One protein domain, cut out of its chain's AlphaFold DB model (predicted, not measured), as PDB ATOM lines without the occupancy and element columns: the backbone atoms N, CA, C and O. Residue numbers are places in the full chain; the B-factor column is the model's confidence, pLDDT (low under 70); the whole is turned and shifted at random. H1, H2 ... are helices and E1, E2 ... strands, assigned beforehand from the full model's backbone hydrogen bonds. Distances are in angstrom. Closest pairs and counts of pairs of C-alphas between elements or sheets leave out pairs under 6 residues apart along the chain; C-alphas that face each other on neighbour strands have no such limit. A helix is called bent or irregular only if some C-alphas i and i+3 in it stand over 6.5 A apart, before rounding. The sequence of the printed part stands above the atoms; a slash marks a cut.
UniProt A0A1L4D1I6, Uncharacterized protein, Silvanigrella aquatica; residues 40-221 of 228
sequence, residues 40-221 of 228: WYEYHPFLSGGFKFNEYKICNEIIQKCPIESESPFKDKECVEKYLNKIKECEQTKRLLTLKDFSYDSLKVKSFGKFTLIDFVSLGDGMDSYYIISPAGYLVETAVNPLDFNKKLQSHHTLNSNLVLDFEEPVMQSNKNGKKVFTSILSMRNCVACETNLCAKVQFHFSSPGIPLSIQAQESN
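What this domain is: This is residues 40 to 221 of the 228 residues of an uncharacterized protein of Silvanigrella aquatica (UniProt A0A1L4D1I6). Two strongly twisted sheets stand partly face to face as a V, close where E2 ends near E6 and where E5 begins near E9, and splayed apart at their other ends. A cluster of three helices, H1, H2 and H3, lies beyond the five-stranded sheet on the side away from the other sheet, with H1 over E2, while the small H4 lies at the open mouth of the V. The 182 printed residues hold four named helices and nine named strands, in the order E1 H1 H2 H3 E2 E3 E4 E5 H4 E6 E7 E8 E9; the class is mixed. Both sheets are antiparallel, ordered E1 E5 E4 E3 E2 and E6 E7 E8 E9. The whole is flat, 55 by 47 by 23 A, and only just compact, close to loose, with a radius of gyration of the C-alphas of 18.7 A.

How they stand to each other: The five-stranded sheet has E1 (residues 41 to 43) and E2 (107 to 112) as edge strands and E3 (115 to 121), E4 (128 to 133) and E5 (138 to 142) as inner strands. E2 to E5 form a meander, each strand the antiparallel neighbour of the one before. Within hydrogen-bond range are N 110 and O 117 of E2 and E3, 2.9 A, N 131 and O 118 of E4 and E3, 2.9 A, N 140 and O 132 of E5 and E4, 2.8 A, and N 42 and O 139 of E1 and E5, 2.9 A. H1 (53 to 63) is on this sheet, over E2, at a height of 10.2 A, with a local plane of only just 6 C-alphas; the closest C-alphas of H1 and E2, Phe 53 and Ser 111, are 6.7 A apart. H3 (88 to 99) only grazes the sheet with residues 93 to 97, and its residues 89 to 93 alone touch H1, about perpendicular at 88 degrees, closest at C-alphas 55 and 89, 4.6 A. H2 (77 to 86) touches H1 at a steep tilt of 46 degrees, opposite ways, closest at C-alphas 63 and 80, 5.9 A, and touches H3 only at the corner, closest at C-alphas 84 and 90, 5.2 A. The second meander is E6 (164 to 174), E7 (180 to 189), E8 (197 to 206) and E9 (212 to 220); N 166 and O 187 are 2.8 A apart, N 184 and O 202 2.8 A, and N 203 and O 216 2.8 A. The closest C-alphas of E2 and E6, Phe 112 and Met 172, are 7.2 A apart. H4 (149 to 156) only grazes this sheet with residues 149 to 153; the closest C-alphas of H4 and E6, Asn 150 and Leu 165, are 6.4 A apart. Every O i to N i+4 pair is within hydrogen-bond range in H1, H2 and H4, and 6 of 8 in H3, which is irregular: C-alphas 89 and 92 are 7.4 A apart.

Where its parts are: E1 begins at C-alpha 41 (87.567, 172.170, 223.820), and E9 ends at C-alpha 220 (100.068, 176.032, 246.732). E6 measures 29.7 A from first to last C-alpha, E7 28.8 A, E8 28.4 A, E9 24.1 A, E3 19.8 A and H3 17.8 A.

The domain as a whole: The C-alphas farthest apart, those of Lys 86 and Cys 194, are 56.0 A apart. The printed part has no cut, and the one long link, H1 to H2, has 13 residues. The mean pLDDT of the printed part is 71.8; 80 residues are under 70, among them 142 to 172 and 174 to 204.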
ATOM      1  N   TRP A  40      86.754 175.916 225.422       64.62
ATOM      2  CA  TRP A  40      88.148 175.496 225.665       64.62
ATOM      3  C   TRP A  40      88.441 174.056 225.182       64.62
ATOM      4  O   TRP A  40      89.505 173.492 225.431       64.62
ATOM      5  N   TYR A  41      87.473 173.441 224.503       78.50
ATOM      6  CA  TYR A  41      87.567 172.170 223.820       78.50
ATOM      7  C   TYR A  41      86.653 172.158 222.593       78.50
ATOM      8  O   TYR A  41      85.592 172.782 222.570       78.50
ATOM      9  N   GLU A  42      87.017 171.354 221.605       87.44
ATOM     10  CA  GLU A  42      86.263 171.168 220.370       87.44
ATOM     11  C   GLU A  42      86.128 169.675 220.067       87.44
ATOM     12  O   GLU A  42      87.084 168.917 220.223       87.44
ATOM     13  N   TYR A  43      84.945 169.234 219.637       88.81
ATOM     14  CA  TYR A  43      84.748 167.857 219.183       88.81
ATOM     15  C   TYR A  43      85.073 167.733 217.697       88.81
ATOM     16  O   TYR A  43      84.536 168.476 216.878       88.81
ATOM     17  N   HIS A  44      85.888 166.738 217.354       91.94
ATOM     18  CA  HIS A  44      86.312 166.460 215.989       91.94
ATOM     19  C   HIS A  44      86.032 164.989 215.651       91.94
ATOM     20  O   HIS A  44      86.716 164.103 216.168       91.94
ATOM     21  N   PRO A  45      85.067 164.682 214.761       92.25
ATOM     22  CA  PRO A  45      84.662 163.301 214.475       92.25
ATOM     23  C   PRO A  45      85.802 162.390 214.007       92.25
ATOM     24  O   PRO A  45      85.828 161.208 214.339       92.25
ATOM     25  N   PHE A  46      86.778 162.931 213.271       92.75
ATOM     26  CA  PHE A  46      87.926 162.153 212.797       92.75
ATOM     27  C   PHE A  46      88.894 161.746 213.919       92.75
ATOM     28  O   PHE A  46      89.740 160.887 213.689       92.75
ATOM     29  N   LEU A  47      88.764 162.344 215.109       93.50
ATOM     30  CA  LEU A  47      89.476 161.974 216.332       93.50
ATOM     31  C   LEU A  47      88.648 161.043 217.230       93.50
ATOM     32  O   LEU A  47      89.099 160.691 218.317       93.50
ATOM     33  N   SER A  48      87.438 160.646 216.822       89.12
ATOM     34  CA  SER A  48      86.626 159.700 217.590       89.12
ATOM     35  C   SER A  48      87.381 158.378 217.773       89.12
ATOM     36  O   SER A  48      87.825 157.769 216.800       89.12
ATOM     37  N   GLY A  49      87.547 157.938 219.024       86.00
ATOM     38  CA  GLY A  49      88.415 156.811 219.385       86.00
ATOM     39  C   GLY A  49      89.847 157.211 219.768       86.00
ATOM     40  O   GLY A  49      90.630 156.345 220.156       86.00
ATOM     41  N   GLY A  50      90.172 158.504 219.721       87.56
ATOM     42  CA  GLY A  50      91.478 159.071 220.043       87.56
ATOM     43  C   GLY A  50      92.375 159.279 218.820       87.56
ATOM     44  O   GLY A  50      92.046 158.918 217.686       87.56
ATOM     45  N   PHE A  51      93.541 159.875 219.067       92.62
ATOM     46  CA  PHE A  51      94.578 160.017 218.052       92.62
ATOM     47  C   PHE A  51      95.311 158.689 217.855       92.62
ATOM     48  O   PHE A  51      95.771 158.051 218.807       92.62
ATOM     49  N   LYS A  52      95.438 158.259 216.605       94.31
ATOM     50  CA  LYS A  52      96.042 156.982 216.246       94.31
ATOM     51  C   LYS A  52      97.559 157.107 216.195       94.31
ATOM     52  O   LYS A  52      98.176 157.201 215.139       94.31
ATOM     53  N   PHE A  53      98.172 157.058 217.371       92.94
ATOM     54  CA  PHE A  53      99.610 157.276 217.529       92.94
ATOM     55  C   PHE A  53     100.495 156.322 216.701       92.94
ATOM     56  O   PHE A  53     101.556 156.723 216.233       92.94
ATOM     57  N   ASN A  54     100.059 155.079 216.472       94.25
ATOM     58  CA  ASN A  54     100.795 154.139 215.620       94.25
ATOM     59  C   ASN A  54     100.790 154.561 214.142       94.25
ATOM     60  O   ASN A  54     101.825 154.467 213.490       94.25
ATOM     61  N   GLU A  55      99.661 155.061 213.630       95.75
ATOM     62  CA  GLU A  55      99.577 155.598 212.264       95.75
ATOM     63  C   GLU A  55     100.462 156.850 212.135       95.75
ATOM     64  O   GLU A  55     101.241 156.966 211.190       95.75
ATOM     65  N   TYR A  56     100.464 157.721 213.152       95.62
ATOM     66  CA  TYR A  56     101.378 158.865 213.213       95.62
ATOM     67  C   TYR A  56     102.857 158.462 213.175       95.62
ATOM     68  O   TYR A  56     103.618 159.084 212.444       95.62
ATOM     69  N   LYS A  57     103.283 157.429 213.915       95.31
ATOM     70  CA  LYS A  57     104.682 156.962 213.880       95.31
ATOM     71  C   LYS A  57     105.109 156.550 212.475       95.31
ATOM     72  O   LYS A  57     106.153 156.996 212.010       95.31
ATOM     73  N   ILE A  58     104.272 155.765 211.797       96.06
ATOM     74  CA  ILE A  58     104.514 155.326 210.416       96.06
ATOM     75  C   ILE A  58     104.573 156.542 209.483       96.06
ATOM     76  O   ILE A  58     105.506 156.678 208.693       96.06
ATOM     77  N   CYS A  59     103.608 157.456 209.606       96.56
ATOM     78  CA  CYS A  59     103.594 158.700 208.843       96.56
ATOM     79  C   CYS A  59     104.881 159.513 209.066       96.56
ATOM     80  O   CYS A  59     105.504 159.962 208.103       96.56
ATOM     81  N   ASN A  60     105.321 159.642 210.321       95.12
ATOM     82  CA  ASN A  60     106.532 160.364 210.676       95.12
ATOM     83  C   ASN A  60     107.773 159.722 210.065       95.12
ATOM     84  O   ASN A  60     108.541 160.422 209.423       95.12
ATOM     85  N   GLU A  61     107.948 158.408 210.177       95.31
ATOM     86  CA  GLU A  61     109.072 157.695 209.555       95.31
ATOM     87  C   GLU A  61     109.140 157.895 208.033       95.31
ATOM     88  O   GLU A  61     110.228 157.986 207.462       95.31
ATOM     89  N   ILE A  62     107.989 157.989 207.363       94.56
ATOM     90  CA  ILE A  62     107.924 158.265 205.924       94.56
ATOM     91  C   ILE A  62     108.321 159.714 205.634       94.56
ATOM     92  O   ILE A  62     109.188 159.947 204.793       94.56
ATOM     93  N   ILE A  63     107.733 160.680 206.345       94.62
ATOM     94  CA  ILE A  63     108.025 162.108 206.169       94.62
ATOM     95  C   ILE A  63     109.478 162.431 206.543       94.62
ATOM     96  O   ILE A  63     110.092 163.311 205.941       94.62
ATOM     97  N   GLN A  64     110.092 161.673 207.460       92.69
ATOM     98  CA  GLN A  64     111.507 161.831 207.788       92.69
ATOM     99  C   GLN A  64     112.441 161.637 206.584       92.69
ATOM    100  O   GLN A  64     113.539 162.183 206.593       92.69
ATOM    101  N   LYS A  65     111.994 160.949 205.524       92.31
ATOM    102  CA  LYS A  65     112.753 160.752 204.279       92.31
ATOM    103  C   LYS A  65     112.720 161.957 203.337       92.31
ATOM    104  O   LYS A  65     113.436 161.942 202.339       92.31
ATOM    105  N   CYS A  66     111.879 162.957 203.599       93.81
ATOM    106  CA  CYS A  66     111.896 164.180 202.810       93.81
ATOM    107  C   CYS A  66     113.209 164.937 203.016       93.81
ATOM    108  O   CYS A  66     113.681 165.018 204.158       93.81
ATOM    109  N   PRO A  67     113.796 165.479 201.933       93.56
ATOM    110  CA  PRO A  67     114.987 166.299 202.044       93.56
ATOM    111  C   PRO A  67     114.683 167.567 202.844       93.56
ATOM    112  O   PRO A  67     113.534 167.991 202.966       93.56
ATOM    113  N   ILE A  68     115.738 168.151 203.397       90.94
ATOM    114  CA  ILE A  68     115.696 169.477 204.011       90.94
ATOM    115  C   ILE A  68     115.745 170.517 202.880       90.94
ATOM    116  O   ILE A  68     116.455 170.311 201.891       90.94
ATOM    117  N   GLU A  69     114.985 171.604 203.002       86.00
ATOM    118  CA  GLU A  69     115.031 172.722 202.052       86.00
ATOM    119  C   GLU A  69     116.430 173.360 202.042       86.00
ATOM    120  O   GLU A  69     117.060 173.525 203.083       86.00
ATOM    121  N   SER A  70     116.944 173.749 200.872       81.19
ATOM    122  CA  SER A  70     118.351 174.169 200.728       81.19
ATOM    123  C   SER A  70     118.762 175.396 201.559       81.19
ATOM    124  O   SER A  70     119.954 175.599 201.773       81.19
ATOM    125  N   GLU A  71     117.807 176.185 202.054       82.88
ATOM    126  CA  GLU A  71     118.046 177.410 202.835       82.88
ATOM    127  C   GLU A  71     117.275 177.433 204.166       82.88
ATOM    128  O   GLU A  71     117.096 178.484 204.782       82.88
ATOM    129  N   SER A  72     116.781 176.283 204.622       78.31
ATOM    130  CA  SER A  72     115.863 176.211 205.755       78.31
ATOM    131  C   SER A  72     116.091 174.920 206.545       78.31
ATOM    132  O   SER A  72     116.393 173.891 205.955       78.31
ATOM    133  N   PRO A  73     115.967 174.926 207.886       78.69
ATOM    134  CA  PRO A  73     116.070 173.704 208.686       78.69
ATOM    135  C   PRO A  73     114.842 172.786 208.532       78.69
ATOM    136  O   PRO A  73     114.792 171.721 209.149       78.69
ATOM    137  N   PHE A  74     113.843 173.207 207.754       85.81
ATOM    138  CA  PHE A  74     112.573 172.518 207.572       85.81
ATOM    139  C   PHE A  74     112.618 171.532 206.411       85.81
ATOM    140  O   PHE A  74     113.455 171.611 205.507       85.81
ATOM    141  N   LYS A  75     111.699 170.573 206.448       88.62
ATOM    142  CA  LYS A  75     111.530 169.610 205.368       88.62
ATOM    143  C   LYS A  75     110.936 170.297 204.149       88.62
ATOM    144  O   LYS A  75     110.090 171.178 204.272       88.62
ATOM    145  N   ASP A  76     111.340 169.819 202.978       92.38
ATOM    146  CA  ASP A  76     110.780 170.228 201.695       92.38
ATOM    147  C   ASP A  76     109.253 170.107 201.699       92.38
ATOM    148  O   ASP A  76     108.697 169.007 201.817       92.38
ATOM    149  N   LYS A  77     108.574 171.255 201.600       90.12
ATOM    150  CA  LYS A  77     107.114 171.333 201.735       90.12
ATOM    151  C   LYS A  77     106.390 170.489 200.696       90.12
ATOM    152  O   LYS A  77     105.443 169.785 201.045       90.12
ATOM    153  N   GLU A  78     106.857 170.491 199.449       93.25
ATOM    154  CA  GLU A  78     106.238 169.709 198.374       93.25
ATOM    155  C   GLU A  78     106.324 168.201 198.653       93.25
ATOM    156  O   GLU A  78     105.353 167.456 198.472       93.25
ATOM    157  N   CYS A  79     107.468 167.731 199.152       94.31
ATOM    158  CA  CYS A  79     107.661 166.352 199.568       94.31
ATOM    159  C   CYS A  79     106.759 165.974 200.751       94.31
ATOM    160  O   CYS A  79     106.110 164.919 200.717       94.31
ATOM    161  N   VAL A  80     106.691 166.824 201.780       94.75
ATOM    162  CA  VAL A  80     105.842 166.605 202.960       94.75
ATOM    163  C   VAL A  80     104.374 166.515 202.547       94.75
ATOM    164  O   VAL A  80     103.702 165.530 202.865       94.75
ATOM    165  N   GLU A  81     103.882 167.485 201.774       94.19
ATOM    166  CA  GLU A  81     102.504 167.507 201.280       94.19
ATOM    167  C   GLU A  81     102.185 166.279 200.426       94.19
ATOM    168  O   GLU A  81     101.129 165.659 200.583       94.19
ATOM    169  N   LYS A  82     103.109 165.861 199.555       95.06
ATOM    170  CA  LYS A  82     102.953 164.648 198.746       95.06
ATOM    171  C   LYS A  82     102.717 163.413 199.615       95.06
ATOM    172  O   LYS A  82     101.833 162.620 199.282       95.06
ATOM    173  N   TYR A  83     103.476 163.221 200.696       95.50
ATOM    174  CA  TYR A  83     103.281 162.068 201.580       95.50
ATOM    175  C   TYR A  83     102.029 162.201 202.447       95.50
ATOM    176  O   TYR A  83     101.254 161.247 202.513       95.50
ATOM    177  N   LEU A  84     101.763 163.382 203.015       95.19
ATOM    178  CA  LEU A  84     100.535 163.645 203.776       95.19
ATOM    179  C   LEU A  84      99.265 163.381 202.951       95.19
ATOM    180  O   LEU A  84      98.248 162.956 203.495       95.19
ATOM    181  N   ASN A  85      99.316 163.615 201.637       94.25
ATOM    182  CA  ASN A  85      98.188 163.417 200.730       94.25
ATOM    183  C   ASN A  85      98.039 161.982 200.207       94.25
ATOM    184  O   ASN A  85      96.929 161.588 199.853       94.25
ATOM    185  N   LYS A  86      99.131 161.213 200.113       93.19
ATOM    186  CA  LYS A  86      99.124 159.873 199.495       93.19
ATOM    187  C   LYS A  86      99.060 158.724 200.494       93.19
ATOM    188  O   LYS A  86      98.598 157.646 200.131       93.19
ATOM    189  N   ILE A  87      99.555 158.926 201.711       95.12
ATOM    190  CA  ILE A  87      99.699 157.862 202.704       95.12
ATOM    191  C   ILE A  87      98.492 157.866 203.638       95.12
ATOM    192  O   ILE A  87      98.185 158.875 204.272       95.12
ATOM    193  N   LYS A  88      97.811 156.723 203.744       94.56
ATOM    194  CA  LYS A  88      96.594 156.583 204.554       94.56
ATOM    195  C   LYS A  88      96.869 156.833 206.038       94.56
ATOM    196  O   LYS A  88      96.096 157.509 206.705       94.56
ATOM    197  N   GLU A  89      97.996 156.343 206.536       95.62
ATOM    198  CA  GLU A  89      98.462 156.507 207.913       95.62
ATOM    199  C   GLU A  89      98.726 157.982 208.275       95.62
ATOM    200  O   GLU A  89      98.768 158.341 209.449       95.62
ATOM    201  N   CYS A  90      98.855 158.865 207.280       95.81
ATOM    202  CA  CYS A  90      98.997 160.301 207.484       95.81
ATOM    203  C   CYS A  90      97.662 161.061 207.570       95.81
ATOM    204  O   CYS A  90      97.678 162.266 207.819       95.81
ATOM    205  N   GLU A  91      96.506 160.411 207.392       94.75
ATOM    206  CA  GLU A  91      95.214 161.100 207.262       94.75
ATOM    207  C   GLU A  91      94.846 161.926 208.506       94.75
ATOM    208  O   GLU A  91      94.496 163.103 208.382       94.75
ATOM    209  N   GLN A  92      94.940 161.343 209.710       93.38
ATOM    210  CA  GLN A  92      94.642 162.077 210.948       93.38
ATOM    211  C   GLN A  92      95.641 163.216 211.184       93.38
ATOM    212  O   GLN A  92      95.225 164.304 211.576       93.38
ATOM    213  N   THR A  93      96.929 162.990 210.905       94.50
ATOM    214  CA  THR A  93      97.976 164.015 211.014       94.50
ATOM    215  C   THR A  93      97.696 165.181 210.075       94.50
ATOM    216  O   THR A  93      97.659 166.321 210.517       94.50
ATOM    217  N   LYS A  94      97.405 164.909 208.798       94.69
ATOM    218  CA  LYS A  94      97.041 165.935 207.817       94.69
ATOM    219  C   LYS A  94      95.849 166.760 208.296       94.69
ATOM    220  O   LYS A  94      95.917 167.982 208.304       94.69
ATOM    221  N   ARG A  95      94.762 166.100 208.712       93.44
ATOM    222  CA  ARG A  95      93.555 166.796 209.191       93.44
ATOM    223  C   ARG A  95      93.846 167.669 210.406       93.44
ATOM    224  O   ARG A  95      93.344 168.783 210.476       93.44
ATOM    225  N   LEU A  96      94.669 167.180 211.330       91.38
ATOM    226  CA  LEU A  96      95.093 167.928 212.506       91.38
ATOM    227  C   LEU A  96      95.903 169.181 212.132       91.38
ATOM    228  O   LEU A  96      95.618 170.250 212.660       91.38
ATOM    229  N   LEU A  97      96.863 169.058 211.210       89.94
ATOM    230  CA  LEU A  97      97.652 170.190 210.715       89.94
ATOM    231  C   LEU A  97      96.762 171.247 210.049       89.94
ATOM    232  O   LEU A  97      96.902 172.433 210.328       89.94
ATOM    233  N   THR A  98      95.781 170.821 209.245       88.75
ATOM    234  CA  THR A  98      94.823 171.729 208.593       88.75
ATOM    235  C   THR A  98      93.896 172.439 209.583       88.75
ATOM    236  O   THR A  98      93.576 173.602 209.371       88.75
ATOM    237  N   LEU A  99      93.455 171.778 210.663       84.25
ATOM    238  CA  LEU A  99      92.530 172.379 211.639       84.25
ATOM    239  C   LEU A  99      93.066 173.656 212.288       84.25
ATOM    240  O   LEU A  99      92.283 174.508 212.702       84.25
ATOM    241  N   LYS A 100      94.382 173.734 212.462       74.81
ATOM    242  CA  LYS A 100      95.036 174.794 213.223       74.81
ATOM    243  C   LYS A 100      96.088 175.550 212.406       74.81
ATOM    244  O   LYS A 100      96.826 176.341 212.974       74.81
ATOM    245  N   ASP A 101      96.111 175.318 211.093       78.50
ATOM    246  CA  ASP A 101      97.040 175.936 210.141       78.50
ATOM    247  C   ASP A 101      98.517 175.779 210.550       78.50
ATOM    248  O   ASP A 101      99.308 176.721 210.556       78.50
ATOM    249  N   PHE A 102      98.885 174.561 210.958       80.38
ATOM    250  CA  PHE A 102     100.231 174.247 211.431       80.38
ATOM    251  C   PHE A 102     101.064 173.505 210.388       80.38
ATOM    252  O   PHE A 102     100.561 172.693 209.609       80.38
ATOM    253  N   SER A 103     102.377 173.742 210.429       84.31
ATOM    254  CA  SER A 103     103.362 172.974 209.667       84.31
ATOM    255  C   SER A 103     103.589 171.595 210.290       84.31
ATOM    256  O   SER A 103     103.459 171.405 211.498       84.31
ATOM    257  N   TYR A 104     103.985 170.620 209.473       87.81
ATOM    258  CA  TYR A 104     104.409 169.318 209.983       87.81
ATOM    259  C   TYR A 104     105.628 169.436 210.907       87.81
ATOM    260  O   TYR A 104     105.691 168.771 211.936       87.81
ATOM    261  N   ASP A 105     106.586 170.299 210.568       84.31
ATOM    262  CA  ASP A 105     107.841 170.404 211.319       84.31
ATOM    263  C   ASP A 105     107.673 171.062 212.695       84.31
ATOM    264  O   ASP A 105     108.545 170.924 213.552       84.31
ATOM    265  N   SER A 106     106.543 171.733 212.945       80.75
ATOM    266  CA  SER A 106     106.202 172.246 214.273       80.75
ATOM    267  C   SER A 106     105.479 171.230 215.156       80.75
ATOM    268  O   SER A 106     105.296 171.496 216.342       80.75
ATOM    269  N   LEU A 107     105.073 170.078 214.613       87.50
ATOM    270  CA  LEU A 107     104.265 169.081 215.307       87.50
ATOM    271  C   LEU A 107     105.129 168.115 216.127       87.50
ATOM    272  O   LEU A 107     105.854 167.277 215.584       87.50
ATOM    273  N   LYS A 108     104.935 168.116 217.445       85.56
ATOM    274  CA  LYS A 108     105.411 167.058 218.344       85.56
ATOM    275  C   LYS A 108     104.232 166.339 218.976       85.56
ATOM    276  O   LYS A 108     103.275 166.956 219.432       85.56
ATOM    277  N   VAL A 109     104.311 165.012 219.037       87.69
ATOM    278  CA  VAL A 109     103.223 164.173 219.549       87.69
ATOM    279  C   VAL A 109     103.744 163.211 220.606       87.69
ATOM    280  O   VAL A 109     104.679 162.447 220.362       87.69
ATOM    281  N   LYS A 110     103.093 163.194 221.770       84.44
ATOM    282  CA  LYS A 110     103.339 162.237 222.855       84.44
ATOM    283  C   LYS A 110     102.037 161.523 223.215       84.44
ATOM    284  O   LYS A 110     100.999 162.155 223.391       84.44
ATOM    285  N   SER A 111     102.080 160.200 223.349       83.19
ATOM    286  CA  SER A 111     100.913 159.404 223.747       83.19
ATOM    287  C   SER A 111     100.984 159.000 225.216       83.19
ATOM    288  O   SER A 111     102.026 158.563 225.700       83.19
ATOM    289  N   PHE A 112      99.846 159.099 225.900       75.50
ATOM    290  CA  PHE A 112      99.658 158.683 227.284       75.50
ATOM    291  C   PHE A 112      98.443 157.754 227.351       75.50
ATOM    292  O   PHE A 112      97.302 158.168 227.581       75.50
ATOM    293  N   GLY A 113      98.670 156.466 227.090       77.31
ATOM    294  CA  GLY A 113      97.591 155.488 226.973       77.31
ATOM    295  C   GLY A 113      96.636 155.835 225.825       77.31
ATOM    296  O   GLY A 113      97.001 155.718 224.661       77.31
ATOM    297  N   LYS A 114      95.401 156.232 226.152       78.56
ATOM    298  CA  LYS A 114      94.359 156.602 225.170       78.56
ATOM    299  C   LYS A 114      94.240 158.109 224.910       78.56
ATOM    300  O   LYS A 114      93.378 158.520 224.141       78.56
ATOM    301  N   PHE A 115      95.051 158.922 225.581       82.50
ATOM    302  CA  PHE A 115      95.121 160.360 225.340       82.50
ATOM    303  C   PHE A 115      96.403 160.685 224.589       82.50
ATOM    304  O   PHE A 115      97.382 159.938 224.641       82.50
ATOM    305  N   THR A 116      96.415 161.814 223.900       86.12
ATOM    306  CA  THR A 116      97.587 162.271 223.159       86.12
ATOM    307  C   THR A 116      97.804 163.746 223.422       86.12
ATOM    308  O   THR A 116      96.873 164.533 223.303       86.12
ATOM    309  N   LEU A 117      99.024 164.097 223.808       82.75
ATOM    310  CA  LEU A 117      99.487 165.470 223.900       82.75
ATOM    311  C   LEU A 117     100.115 165.849 222.563       82.75
ATOM    312  O   LEU A 117     100.949 165.109 222.031       82.75
ATOM    313  N   ILE A 118      99.715 167.001 222.051       84.94
ATOM    314  CA  ILE A 118     100.299 167.615 220.875       84.94
ATOM    315  C   ILE A 118     100.882 168.957 221.283       84.94
ATOM    316  O   ILE A 118     100.206 169.753 221.933       84.94
ATOM    317  N   ASP A 119     102.125 169.168 220.884       80.25
ATOM    318  CA  ASP A 119     102.849 170.424 220.978       80.25
ATOM    319  C   ASP A 119     103.043 170.958 219.550       80.25
ATOM    320  O   ASP A 119     103.477 170.221 218.660       80.25
ATOM    321  N   PHE A 120     102.652 172.212 219.339       74.75
ATOM    322  CA  PHE A 120     102.875 172.958 218.112       74.75
ATOM    323  C   PHE A 120     103.757 174.161 218.386       74.75
ATOM    324  O   PHE A 120     103.291 175.142 218.960       74.75
ATOM    325  N   VAL A 121     104.988 174.123 217.893       66.81
ATOM    326  CA  VAL A 121     105.923 175.248 217.993       66.81
ATOM    327  C   VAL A 121     105.628 176.261 216.885       66.81
ATOM    328  O   VAL A 121     105.874 175.987 215.708       66.81
ATOM    329  N   SER A 122     105.103 177.442 217.213       56.41
ATOM    330  CA  SER A 122     104.958 178.512 216.220       56.41
ATOM    331  C   SER A 122     106.336 178.956 215.724       56.41
ATOM    332  O   SER A 122     107.192 179.390 216.492       56.41
ATOM    333  N   LEU A 123     106.562 178.847 214.416       53.53
ATOM    334  CA  LEU A 123     107.876 179.075 213.807       53.53
ATOM    335  C   LEU A 123     108.249 180.568 213.700       53.53
ATOM    336  O   LEU A 123     109.415 180.882 213.483       53.53
ATOM    337  N   GLY A 124     107.277 181.481 213.828       43.12
ATOM    338  CA  GLY A 124     107.483 182.928 213.655       43.12
ATOM    339  C   GLY A 124     107.816 183.689 214.942       43.12
ATOM    340  O   GLY A 124     108.582 184.648 214.908       43.12
ATOM    341  N   ASP A 125     107.260 183.264 216.075       44.16
ATOM    342  CA  ASP A 125     107.429 183.903 217.389       44.16
ATOM    343  C   ASP A 125     107.962 182.941 218.467       44.16
ATOM    344  O   ASP A 125     108.261 183.372 219.584       44.16
ATOM    345  N   GLY A 126     108.130 181.656 218.127       47.66
ATOM    346  CA  GLY A 126     108.588 180.613 219.041       47.66
ATOM    347  C   GLY A 126     107.548 180.208 220.083       47.66
ATOM    348  O   GLY A 126     107.908 179.512 221.028       47.66
ATOM    349  N   MET A 127     106.290 180.651 219.953       52.50
ATOM    350  CA  MET A 127     105.256 180.318 220.927       52.50
ATOM    351  C   MET A 127     104.713 178.909 220.700       52.50
ATOM    352  O   MET A 127     104.123 178.613 219.662       52.50
ATOM    353  N   ASP A 128     104.827 178.055 221.709       60.88
ATOM    354  CA  ASP A 128     104.237 176.722 221.654       60.88
ATOM    355  C   ASP A 128     102.744 176.741 222.022       60.88
ATOM    356  O   ASP A 128     102.317 177.382 222.986       60.88
ATOM    357  N   SER A 129     101.938 176.004 221.261       67.31
ATOM    358  CA  SER A 129     100.521 175.751 221.531       67.31
ATOM    359  C   SER A 129     100.305 174.281 221.873       67.31
ATOM    360  O   SER A 129     100.715 173.398 221.122       67.31
ATOM    361  N   TYR A 130      99.605 174.013 222.977       74.19
ATOM    362  CA  TYR A 130      99.430 172.655 223.497       74.19
ATOM    363  C   TYR A 130      97.984 172.214 223.423       74.19
ATOM    364  O   TYR A 130      97.060 172.932 223.824       74.19
ATOM    365  N   TYR A 131      97.807 170.980 222.968       80.81
ATOM    366  CA  TYR A 131      96.501 170.366 222.838       80.81
ATOM    367  C   TYR A 131      96.488 168.956 223.405       80.81
ATOM    368  O   TYR A 131      97.404 168.165 223.185       80.81
ATOM    369  N   ILE A 132      95.398 168.611 224.084       82.69
ATOM    370  CA  ILE A 132      95.124 167.241 224.516       82.69
ATOM    371  C   ILE A 132      94.031 166.672 223.617       82.69
ATOM    372  O   ILE A 132      92.918 167.195 223.583       82.69
ATOM    373  N   ILE A 133      94.322 165.566 222.938       87.88
ATOM    374  CA  ILE A 133      93.312 164.748 222.270       87.88
ATOM    375  C   ILE A 133      92.834 163.672 223.232       87.88
ATOM    376  O   ILE A 133      93.615 162.846 223.716       87.88
ATOM    377  N   SER A 134      91.530 163.669 223.486       86.81
ATOM    378  CA  SER A 134      90.872 162.657 224.302       86.81
ATOM    379  C   SER A 134      90.359 161.479 223.459       86.81
ATOM    380  O   SER A 134      90.090 161.637 222.267       86.81
ATOM    381  N   PRO A 135      90.141 160.293 224.061       84.88
ATOM    382  CA  PRO A 135      89.575 159.147 223.346       84.88
ATOM    383  C   PRO A 135      88.139 159.371 222.857       84.88
ATOM    384  O   PRO A 135      87.685 158.679 221.947       84.88
ATOM    385  N   ALA A 136      87.430 160.348 223.425       86.69
ATOM    386  CA  ALA A 136      86.114 160.760 222.954       86.69
ATOM    387  C   ALA A 136      86.181 161.677 221.720       86.69
ATOM    388  O   ALA A 136      85.134 162.109 221.261       86.69
ATOM    389  N   GLY A 137      87.367 161.988 221.185       88.94
ATOM    390  CA  GLY A 137      87.531 162.833 219.999       88.94
ATOM    391  C   GLY A 137      87.463 164.330 220.272       88.94
ATOM    392  O   GLY A 137      87.154 165.105 219.370       88.94
ATOM    393  N   TYR A 138      87.744 164.745 221.507       86.62
ATOM    394  CA  TYR A 138      87.866 166.158 221.843       86.62
ATOM    395  C   TYR A 138      89.310 166.619 221.709       86.62
ATOM    396  O   TYR A 138      90.209 165.973 222.244       86.62
ATOM    397  N   LEU A 139      89.499 167.753 221.044       87.56
ATOM    398  CA  LEU A 139      90.718 168.544 221.069       87.56
ATOM    399  C   LEU A 139      90.550 169.611 222.150       87.56
ATOM    400  O   LEU A 139      89.700 170.489 222.029       87.56
ATOM    401  N   VAL A 140      91.314 169.505 223.229       78.81
ATOM    402  CA  VAL A 140      91.276 170.443 224.353       78.81
ATOM    403  C   VAL A 140      92.470 171.368 224.234       78.81
ATOM    404  O   VAL A 140      93.605 170.903 224.328       78.81
ATOM    405  N   GLU A 141      92.213 172.652 224.016       73.81
ATOM    406  CA  GLU A 141      93.258 173.668 224.025       73.81
ATOM    407  C   GLU A 141      93.664 173.945 225.469       73.81
ATOM    408  O   GLU A 141      92.820 174.130 226.353       73.81
ATOM    409  N   THR A 142      94.966 173.964 225.727       62.03
ATOM    410  CA  THR A 142      95.482 174.296 227.049       62.03
ATOM    411  C   THR A 142      96.297 175.574 226.947       62.03
ATOM    412  O   THR A 142      97.335 175.598 226.296       62.03
ATOM    413  N   ALA A 143      95.832 176.637 227.610       45.00
ATOM    414  CA  ALA A 143      96.425 177.980 227.562       45.00
ATOM    415  C   ALA A 143      97.821 178.097 228.208       45.00
ATOM    416  O   ALA A 143      98.392 179.185 228.264       45.00
ATOM    417  N   VAL A 144      98.358 177.003 228.746       44.97
ATOM    418  CA  VAL A 144      99.690 176.986 229.340       44.97
ATOM    419  C   VAL A 144     100.646 176.447 228.290       44.97
ATOM    420  O   VAL A 144     100.672 175.242 228.053       44.97
ATOM    421  N   ASN A 145     101.437 177.349 227.701       40.44
ATOM    422  CA  ASN A 145     102.770 176.969 227.264       40.44
ATOM    423  C   ASN A 145     103.660 176.853 228.506       40.44
ATOM    424  O   ASN A 145     103.961 177.901 229.090       40.44
ATOM    425  N   PRO A 146     104.097 175.648 228.921       38.22
ATOM    426  CA  PRO A 146     105.102 175.498 229.960       38.22
ATOM    427  C   PRO A 146     106.450 176.190 229.669       38.22
ATOM    428  O   PRO A 146     107.352 176.122 230.481       38.22
ATOM    429  N   LEU A 147     106.638 176.864 228.536       35.91
ATOM    430  CA  LEU A 147     107.889 177.538 228.184       35.91
ATOM    431  C   LEU A 147     107.753 179.068 228.036       35.91
ATOM    432  O   LEU A 147     108.748 179.770 228.200       35.91
ATOM    433  N   ASP A 148     106.546 179.626 227.831       37.69
ATOM    434  CA  ASP A 148     106.365 181.068 227.517       37.69
ATOM    435  C   ASP A 148     105.526 181.885 228.508       37.69
ATOM    436  O   ASP A 148     105.461 183.116 228.421       37.69
ATOM    437  N   PHE A 149     104.917 181.254 229.510       40.41
ATOM    438  CA  PHE A 149     104.164 181.981 230.541       40.41
ATOM    439  C   PHE A 149     105.067 182.936 231.368       40.41
ATOM    440  O   PHE A 149     104.592 183.907 231.960       40.41
ATOM    441  N   ASN A 150     106.390 182.745 231.286       40.50
ATOM    442  CA  ASN A 150     107.430 183.614 231.839       40.50
ATOM    443  C   ASN A 150     107.409 185.047 231.273       40.50
ATOM    444  O   ASN A 150     107.487 186.006 232.039       40.50
ATOM    445  N   LYS A 151     107.210 185.238 229.961       40.59
ATOM    446  CA  LYS A 151     107.304 186.573 229.332       40.59
ATOM    447  C   LYS A 151     106.129 187.495 229.688       40.59
ATOM    448  O   LYS A 151     106.328 188.683 229.949       40.59
ATOM    449  N   LYS A 152     104.901 186.964 229.755       41.31
ATOM    450  CA  LYS A 152     103.704 187.750 230.125       41.31
ATOM    451  C   LYS A 152     103.717 188.162 231.600       41.31
ATOM    452  O   LYS A 152     103.434 189.324 231.886       41.31
ATOM    453  N   LEU A 153     104.125 187.277 232.512       43.75
ATOM    454  CA  LEU A 153     104.302 187.615 233.932       43.75
ATOM    455  C   LEU A 153     105.450 188.606 234.157       43.75
ATOM    456  O   LEU A 153     105.261 189.577 234.885       43.75
ATOM    457  N   GLN A 154     106.594 188.437 233.484       43.38
ATOM    458  CA  GLN A 154     107.707 189.394 233.564       43.38
ATOM    459  C   GLN A 154     107.309 190.801 233.094       43.38
ATOM    460  O   GLN A 154     107.668 191.782 233.737       43.38
ATOM    461  N   SER A 155     106.507 190.923 232.028       46.22
ATOM    462  CA  SER A 155     106.030 192.237 231.555       46.22
ATOM    463  C   SER A 155     105.101 192.961 232.545       46.22
ATOM    464  O   SER A 155     105.041 194.188 232.541       46.22
ATOM    465  N   HIS A 156     104.406 192.215 233.414       42.97
ATOM    466  CA  HIS A 156     103.515 192.762 234.447       42.97
ATOM    467  C   HIS A 156     104.219 192.957 235.802       42.97
ATOM    468  O   HIS A 156     103.720 193.693 236.654       42.97
ATOM    469  N   HIS A 157     105.389 192.338 236.001       42.28
ATOM    470  CA  HIS A 157     106.208 192.460 237.203       42.28
ATOM    471  C   HIS A 157     107.539 193.150 236.882       42.28
ATOM    472  O   HIS A 157     108.578 192.519 236.737       42.28
ATOM    473  N   THR A 158     107.539 194.482 236.882       42.00
ATOM    474  CA  THR A 158     108.747 195.334 236.853       42.00
ATOM    475  C   THR A 158     109.587 195.271 238.141       42.00
ATOM    476  O   THR A 158     110.423 196.140 238.386       42.00
ATOM    477  N   LEU A 159     109.391 194.263 238.996       43.22
ATOM    478  CA  LEU A 159     110.017 194.172 240.312       43.22
ATOM    479  C   LEU A 159     110.708 192.818 240.507       43.22
ATOM    480  O   LEU A 159     110.062 191.793 240.694       43.22
ATOM    481  N   ASN A 160     112.039 192.905 240.566       44.16
ATOM    482  CA  ASN A 160     113.025 191.911 240.996       44.16
ATOM    483  C   ASN A 160     113.288 190.739 240.038       44.16
ATOM    484  O   ASN A 160     112.527 189.788 239.916       44.16
ATOM    485  N   SER A 161     114.485 190.788 239.457       47.00
ATOM    486  CA  SER A 161     115.150 189.862 238.533       47.00
ATOM    487  C   SER A 161     115.352 188.412 239.015       47.00
ATOM    488  O   SER A 161     116.162 187.698 238.436       47.00
ATOM    489  N   ASN A 162     114.669 187.966 240.072       48.50
ATOM    490  CA  ASN A 162     114.959 186.696 240.749       48.50
ATOM    491  C   ASN A 162     113.827 185.662 240.632       48.50
ATOM    492  O   ASN A 162     113.880 184.625 241.292       48.50
ATOM    493  N   LEU A 163     112.813 185.936 239.806       45.78
ATOM    494  CA  LEU A 163     111.737 184.995 239.518       45.78
ATOM    495  C   LEU A 163     112.213 183.944 238.499       45.78
ATOM    496  O   LEU A 163     112.416 184.258 237.328       45.78
ATOM    497  N   VAL A 164     112.371 182.697 238.937       48.06
ATOM    498  CA  VAL A 164     112.623 181.533 238.078       48.06
ATOM    499  C   VAL A 164     111.319 180.762 237.942       48.06
ATOM    500  O   VAL A 164     110.749 180.335 238.942       48.06
ATOM    501  N   LEU A 165     110.838 180.593 236.715       48.09
ATOM    502  CA  LEU A 165     109.683 179.751 236.426       48.09
ATOM    503  C   LEU A 165     110.158 178.405 235.896       48.09
ATOM    504  O   LEU A 165     111.010 178.361 235.013       48.09
ATOM    505  N   ASP A 166     109.603 177.339 236.447       46.31
ATOM    506  CA  ASP A 166     109.936 175.955 236.144       46.31
ATOM    507  C   ASP A 166     108.634 175.203 235.882       46.31
ATOM    508  O   ASP A 166     107.656 175.368 236.612       46.31
ATOM    509  N   PHE A 167     108.585 174.436 234.803       50.81
ATOM    510  CA  PHE A 167     107.361 173.783 234.365       50.81
ATOM    511  C   PHE A 167     107.611 172.302 234.188       50.81
ATOM    512  O   PHE A 167     108.536 171.887 233.493       50.81
ATOM    513  N   GLU A 168     106.740 171.506 234.791       53.16
ATOM    514  CA  GLU A 168     106.848 170.059 234.710       53.16
ATOM    515  C   GLU A 168     106.076 169.539 233.497       53.16
ATOM    516  O   GLU A 168     104.988 170.035 233.162       53.16
ATOM    517  N   GLU A 169     106.630 168.508 232.846       51.66
ATOM    518  CA  GLU A 169     105.921 167.808 231.781       51.66
ATOM    519  C   GLU A 169     104.551 167.344 232.296       51.66
ATOM    520  O   GLU A 169     104.449 166.808 233.404       51.66
ATOM    521  N   PRO A 170     103.474 167.520 231.517       57.28
ATOM    522  CA  PRO A 170     102.162 167.133 231.988       57.28
ATOM    523  C   PRO A 170     102.064 165.631 232.288       57.28
ATOM    524  O   PRO A 170     102.396 164.788 231.454       57.28
ATOM    525  N   VAL A 171     101.529 165.289 233.461       61.94
ATOM    526  CA  VAL A 171     101.396 163.903 233.927       61.94
ATOM    527  C   VAL A 171      99.929 163.494 233.974       61.94
ATOM    528  O   VAL A 171      99.061 164.216 234.478       61.94
ATOM    529  N   MET A 172      99.638 162.284 233.495       64.81
ATOM    530  CA  MET A 172      98.327 161.668 233.665       64.81
ATOM    531  C   MET A 172      98.257 160.886 234.975       64.81
ATOM    532  O   MET A 172      99.018 159.950 235.205       64.81
ATOM    533  N   GLN A 173      97.274 161.216 235.802       72.88
ATOM    534  CA  GLN A 173      96.982 160.538 237.059       72.88
ATOM    535  C   GLN A 173      95.560 159.967 237.037       72.88
ATOM    536  O   GLN A 173      94.682 160.421 236.300       72.88
ATOM    537  N   SER A 174      95.319 158.943 237.851       66.81
ATOM    538  CA  SER A 174      93.964 158.459 238.133       66.81
ATOM    539  C   SER A 174      93.627 158.838 239.567       66.81
ATOM    540  O   SER A 174      94.403 158.541 240.470       66.81
ATOM    541  N   ASN A 175      92.500 159.513 239.793       64.19
ATOM    542  CA  ASN A 175      92.072 159.795 241.160       64.19
ATOM    543  C   ASN A 175      91.481 158.537 241.824       64.19
ATOM    544  O   ASN A 175      91.258 157.518 241.168       64.19
ATOM    545  N   LYS A 176      91.182 158.621 243.128       63.53
ATOM    546  CA  LYS A 176      90.633 157.504 243.924       63.53
ATOM    547  C   LYS A 176      89.327 156.909 243.366       63.53
ATOM    548  O   LYS A 176      89.007 155.771 243.674       63.53
ATOM    549  N   ASN A 177      88.611 157.648 242.515       61.56
ATOM    550  CA  ASN A 177      87.357 157.225 241.886       61.56
ATOM    551  C   ASN A 177      87.556 156.725 240.440       61.56
ATOM    552  O   ASN A 177      86.591 156.632 239.684       61.56
ATOM    553  N   GLY A 178      88.800 156.484 240.010       57.94
ATOM    554  CA  GLY A 178      89.128 156.022 238.658       57.94
ATOM    555  C   GLY A 178      88.978 157.081 237.560       57.94
ATOM    556  O   GLY A 178      89.193 156.771 236.385       57.94
ATOM    557  N   LYS A 179      88.643 158.334 237.902       65.06
ATOM    558  CA  LYS A 179      88.603 159.430 236.924       65.06
ATOM    559  C   LYS A 179      90.027 159.794 236.520       65.06
ATOM    560  O   LYS A 179      90.924 159.857 237.364       65.06
ATOM    561  N   LYS A 180      90.217 160.049 235.226       67.75
ATOM    562  CA  LYS A 180      91.503 160.471 234.672       67.75
ATOM    563  C   LYS A 180      91.660 161.976 234.847       67.75
ATOM    564  O   LYS A 180      90.754 162.747 234.527       67.75
ATOM    565  N   VAL A 181      92.810 162.363 235.378       66.06
ATOM    566  CA  VAL A 181      93.194 163.749 235.619       66.06
ATOM    567  C   VAL A 181      94.506 163.978 234.896       66.06
ATOM    568  O   VAL A 181      95.500 163.316 235.185       66.06
ATOM    569  N   PHE A 182      94.506 164.898 233.945       64.44
ATOM    570  CA  PHE A 182      95.726 165.361 233.305       64.44
ATOM    571  C   PHE A 182      96.195 166.610 234.043       64.44
ATOM    572  O   PHE A 182      95.419 167.545 234.228       64.44
ATOM    573  N   THR A 183      97.422 166.596 234.539       60.81
ATOM    574  CA  THR A 183      97.963 167.644 235.404       60.81
ATOM    575  C   THR A 183      99.147 168.303 234.719       60.81
ATOM    576  O   THR A 183     100.062 167.603 234.310       60.81
ATOM    577  N   SER A 184      99.157 169.630 234.669       57.34
ATOM    578  CA  SER A 184     100.339 170.438 234.377       57.34
ATOM    579  C   SER A 184     100.692 171.247 235.628       57.34
ATOM    580  O   SER A 184      99.797 171.770 236.302       57.34
ATOM    581  N   ILE A 185     101.976 171.288 235.986       55.12
ATOM    582  CA  ILE A 185     102.480 172.011 237.158       55.12
ATOM    583  C   ILE A 185     103.374 173.147 236.673       55.12
ATOM    584  O   ILE A 185     104.268 172.947 235.854       55.12
ATOM    585  N   LEU A 186     103.108 174.333 237.205       52.03
ATOM    586  CA  LEU A 186     103.939 175.517 237.113       52.03
ATOM    587  C   LEU A 186     104.511 175.805 238.502       52.03
ATOM    588  O   LEU A 186     103.776 176.016 239.464       52.03
ATOM    589  N   SER A 187     105.824 175.874 238.592       53.84
ATOM    590  CA  SER A 187     106.567 176.236 239.789       53.84
ATOM    591  C   SER A 187     107.188 177.617 239.594       53.84
ATOM    592  O   SER A 187     107.920 177.862 238.642       53.84
ATOM    593  N   MET A 188     106.897 178.547 240.499       50.94
ATOM    594  CA  MET A 188     107.482 179.885 240.546       50.94
ATOM    595  C   MET A 188     108.436 179.963 241.741       50.94
ATOM    596  O   MET A 188     108.018 179.868 242.897       50.94
ATOM    597  N   ARG A 189     109.728 180.161 241.487       52.25
ATOM    598  CA  ARG A 189     110.745 180.366 242.525       52.25
ATOM    599  C   ARG A 189     111.107 181.840 242.571       52.25
ATOM    600  O   ARG A 189     111.422 182.430 241.548       52.25
ATOM    601  N   ASN A 190     111.094 182.437 243.757       47.22
ATOM    602  CA  ASN A 190     111.388 183.866 243.924       47.22
ATOM    603  C   ASN A 190     112.886 184.175 244.130       47.22
ATOM    604  O   ASN A 190     113.246 185.339 244.321       47.22
ATOM    605  N   CYS A 191     113.753 183.154 244.158       43.72
ATOM    606  CA  CYS A 191     115.207 183.286 244.276       43.72
ATOM    607  C   CYS A 191     115.893 181.938 244.004       43.72
ATOM    608  O   CYS A 191     115.385 180.901 244.422       43.72
ATOM    609  N   VAL A 192     117.087 181.954 243.396       44.22
ATOM    610  CA  VAL A 192     117.936 180.758 243.183       44.22
ATOM    611  C   VAL A 192     118.337 180.080 244.509       44.22
ATOM    612  O   VAL A 192     118.640 178.894 244.524       44.22
ATOM    613  N   ALA A 193     118.305 180.818 245.627       37.59
ATOM    614  CA  ALA A 193     118.790 180.383 246.939       37.59
ATOM    615  C   ALA A 193     117.745 180.445 248.078       37.59
ATOM    616  O   ALA A 193     118.118 180.297 249.239       37.59
ATOM    617  N   CYS A 194     116.458 180.697 247.798       42.31
ATOM    618  CA  CYS A 194     115.414 180.704 248.839       42.31
ATOM    619  C   CYS A 194     114.471 179.501 248.709       42.31
ATOM    620  O   CYS A 194     114.123 179.104 247.605       42.31
ATOM    621  N   GLU A 195     113.995 178.985 249.847       45.06
ATOM    622  CA  GLU A 195     113.066 177.840 249.944       45.06
ATOM    623  C   GLU A 195     111.615 178.148 249.508       45.06
ATOM    624  O   GLU A 195     110.757 177.266 249.511       45.06
ATOM    625  N   THR A 196     111.289 179.398 249.160       45.97
ATOM    626  CA  THR A 196     109.921 179.801 248.802       45.97
ATOM    627  C   THR A 196     109.590 179.487 247.341       45.97
ATOM    628  O   THR A 196     109.795 180.310 246.445       45.97
ATOM    629  N   ASN A 197     109.009 178.303 247.137       54.50
ATOM    630  CA  ASN A 197     108.383 177.863 245.892       54.50
ATOM    631  C   ASN A 197     106.877 178.176 245.944       54.50
ATOM    632  O   ASN A 197     106.140 177.556 246.711       54.50
ATOM    633  N   LEU A 198     106.410 179.143 245.152       52.50
ATOM    634  CA  LEU A 198     104.982 179.304 244.871       52.50
ATOM    635  C   LEU A 198     104.635 178.366 243.717       52.50
ATOM    636  O   LEU A 198     105.184 178.500 242.632       52.50
ATOM    637  N   CYS A 199     103.739 177.415 243.937       54.78
ATOM    638  CA  CYS A 199     103.345 176.452 242.916       54.78
ATOM    639  C   CYS A 199     101.921 176.728 242.436       54.78
ATOM    640  O   CYS A 199     101.006 176.847 243.246       54.78
ATOM    641  N   ALA A 200     101.712 176.760 241.126       53.84
ATOM    642  CA  ALA A 200     100.405 176.771 240.490       53.84
ATOM    643  C   ALA A 200     100.205 175.460 239.719       53.84
ATOM    644  O   ALA A 200     101.001 175.078 238.871       53.84
ATOM    645  N   LYS A 201      99.119 174.749 240.000       58.84
ATOM    646  CA  LYS A 201      98.772 173.485 239.350       58.84
ATOM    647  C   LYS A 201      97.523 173.672 238.509       58.84
ATOM    648  O   LYS A 201      96.510 174.129 239.032       58.84
ATOM    649  N   VAL A 202      97.561 173.256 237.245       58.22
ATOM    650  CA  VAL A 202      96.386 173.199 236.369       58.22
ATOM    651  C   VAL A 202      96.019 171.742 236.110       58.22
ATOM    652  O   VAL A 202      96.846 170.930 235.702       58.22
ATOM    653  N   GLN A 203      94.762 171.390 236.359       63.94
ATOM    654  CA  GLN A 203      94.248 170.033 236.228       63.94
ATOM    655  C   GLN A 203      93.043 169.982 235.297       63.94
ATOM    656  O   GLN A 203      91.992 170.566 235.570       63.94
ATOM    657  N   PHE A 204      93.169 169.195 234.236       67.56
ATOM    658  CA  PHE A 204      92.101 168.878 233.303       67.56
ATOM    659  C   PHE A 204      91.457 167.561 233.714       67.56
ATOM    660  O   PHE A 204      92.103 166.512 233.787       67.56
ATOM    661  N   HIS A 205      90.165 167.622 234.005       72.25
ATOM    662  CA  HIS A 205      89.392 166.481 234.458       72.25
ATOM    663  C   HIS A 205      88.562 165.931 233.312       72.25
ATOM    664  O   HIS A 205      87.811 166.665 232.666       72.25
ATOM    665  N   PHE A 206      88.648 164.620 233.116       72.12
ATOM    666  CA  PHE A 206      87.905 163.917 232.084       72.12
ATOM    667  C   PHE A 206      86.976 162.880 232.710       72.12
ATOM    668  O   PHE A 206      87.266 162.270 233.744       72.12
ATOM    669  N   SER A 207      85.837 162.665 232.062       75.62
ATOM    670  CA  SER A 207      84.973 161.522 232.348       75.62
ATOM    671  C   SER A 207      85.644 160.212 231.911       75.62
ATOM    672  O   SER A 207      86.635 160.222 231.181       75.62
ATOM    673  N   SER A 208      85.093 159.068 232.326       74.19
ATOM    674  CA  SER A 208      85.565 157.742 231.893       74.19
ATOM    675  C   SER A 208      85.690 157.584 230.361       74.19
ATOM    676  O   SER A 208      86.734 157.099 229.923       74.19
ATOM    677  N   PRO A 209      84.724 158.039 229.531       78.19
ATOM    678  CA  PRO A 209      84.872 157.996 228.073       78.19
ATOM    679  C   PRO A 209      85.852 159.036 227.505       78.19
ATOM    680  O   PRO A 209      86.147 158.990 226.318       78.19
ATOM    681  N   GLY A 210      86.371 159.967 228.313       71.81
ATOM    682  CA  GLY A 210      87.287 161.018 227.862       71.81
ATOM    683  C   GLY A 210      86.612 162.338 227.485       71.81
ATOM    684  O   GLY A 210      87.261 163.200 226.901       71.81
ATOM    685  N   ILE A 211      85.330 162.532 227.808       82.50
ATOM    686  CA  ILE A 211      84.666 163.834 227.626       82.50
ATOM    687  C   ILE A 211      85.251 164.822 228.653       82.50
ATOM    688  O   ILE A 211      85.288 164.458 229.839       82.50
ATOM    689  N   PRO A 212      85.698 166.024 228.240       75.69
ATOM    690  CA  PRO A 212      86.176 167.056 229.158       75.69
ATOM    691  C   PRO A 212      85.076 167.467 230.147       75.69
ATOM    692  O   PRO A 212      83.935 167.690 229.753       75.69
ATOM    693  N   LEU A 213      85.404 167.536 231.440       75.94
ATOM    694  CA  LEU A 213      84.453 167.890 232.504       75.94
ATOM    695  C   LEU A 213      84.734 169.270 233.095       75.94
ATOM    696  O   LEU A 213      83.826 170.082 233.233       75.94
ATOM    697  N   SER A 214      85.982 169.521 233.488       67.81
ATOM    698  CA  SER A 214      86.366 170.767 234.152       67.81
ATOM    699  C   SER A 214      87.867 171.007 234.088       67.81
ATOM    700  O   SER A 214      88.654 170.057 234.098       67.81
ATOM    701  N   ILE A 215      88.251 172.278 234.148       63.56
ATOM    702  CA  ILE A 215      89.615 172.726 234.430       63.56
ATOM    703  C   ILE A 215      89.639 173.240 235.872       63.56
ATOM    704  O   ILE A 215      88.738 173.972 236.278       63.56
ATOM    705  N   GLN A 216      90.644 172.849 236.648       62.03
ATOM    706  CA  GLN A 216      90.885 173.380 237.989       62.03
ATOM    707  C   GLN A 216      92.288 173.966 238.054       62.03
ATOM    708  O   GLN A 216      93.243 173.303 237.660       62.03
ATOM    709  N   ALA A 217      92.404 175.191 238.557       57.97
ATOM    710  CA  ALA A 217      93.678 175.813 238.882       57.97
ATOM    711  C   ALA A 217      93.787 175.923 240.405       57.97
ATOM    712  O   ALA A 217      92.843 176.373 241.057       57.97
ATOM    713  N   GLN A 218      94.908 175.490 240.971       57.69
ATOM    714  CA  GLN A 218      95.170 175.567 242.404       57.69
ATOM    715  C   GLN A 218      96.547 176.175 242.655       57.69
ATOM    716  O   GLN A 218      97.540 175.706 242.106       57.69
ATOM    717  N   GLU A 219      96.599 177.171 243.532       53.50
ATOM    718  CA  GLU A 219      97.843 177.700 244.086       53.50
ATOM    719  C   GLU A 219      98.209 176.946 245.372       53.50
ATOM    720  O   GLU A 219      97.347 176.610 246.190       53.50
ATOM    721  N   SER A 220      99.496 176.664 245.550       50.53
ATOM    722  CA  SER A 220     100.068 176.032 246.732       50.53
ATOM    723  C   SER A 220     101.260 176.842 247.232       50.53
ATOM    724  O   SER A 220     102.173 177.163 246.474       50.53
ATOM    725  N   ASN A 221     101.265 177.113 248.540       48.38
ATOM    726  CA  ASN A 221     102.401 177.691 249.264       48.38
ATOM    727  C   ASN A 221     103.397 176.617 249.755       48.38
ATOM    728  O   ASN A 221     104.306 176.931 250.518       48.38
TER     729      ASN A 221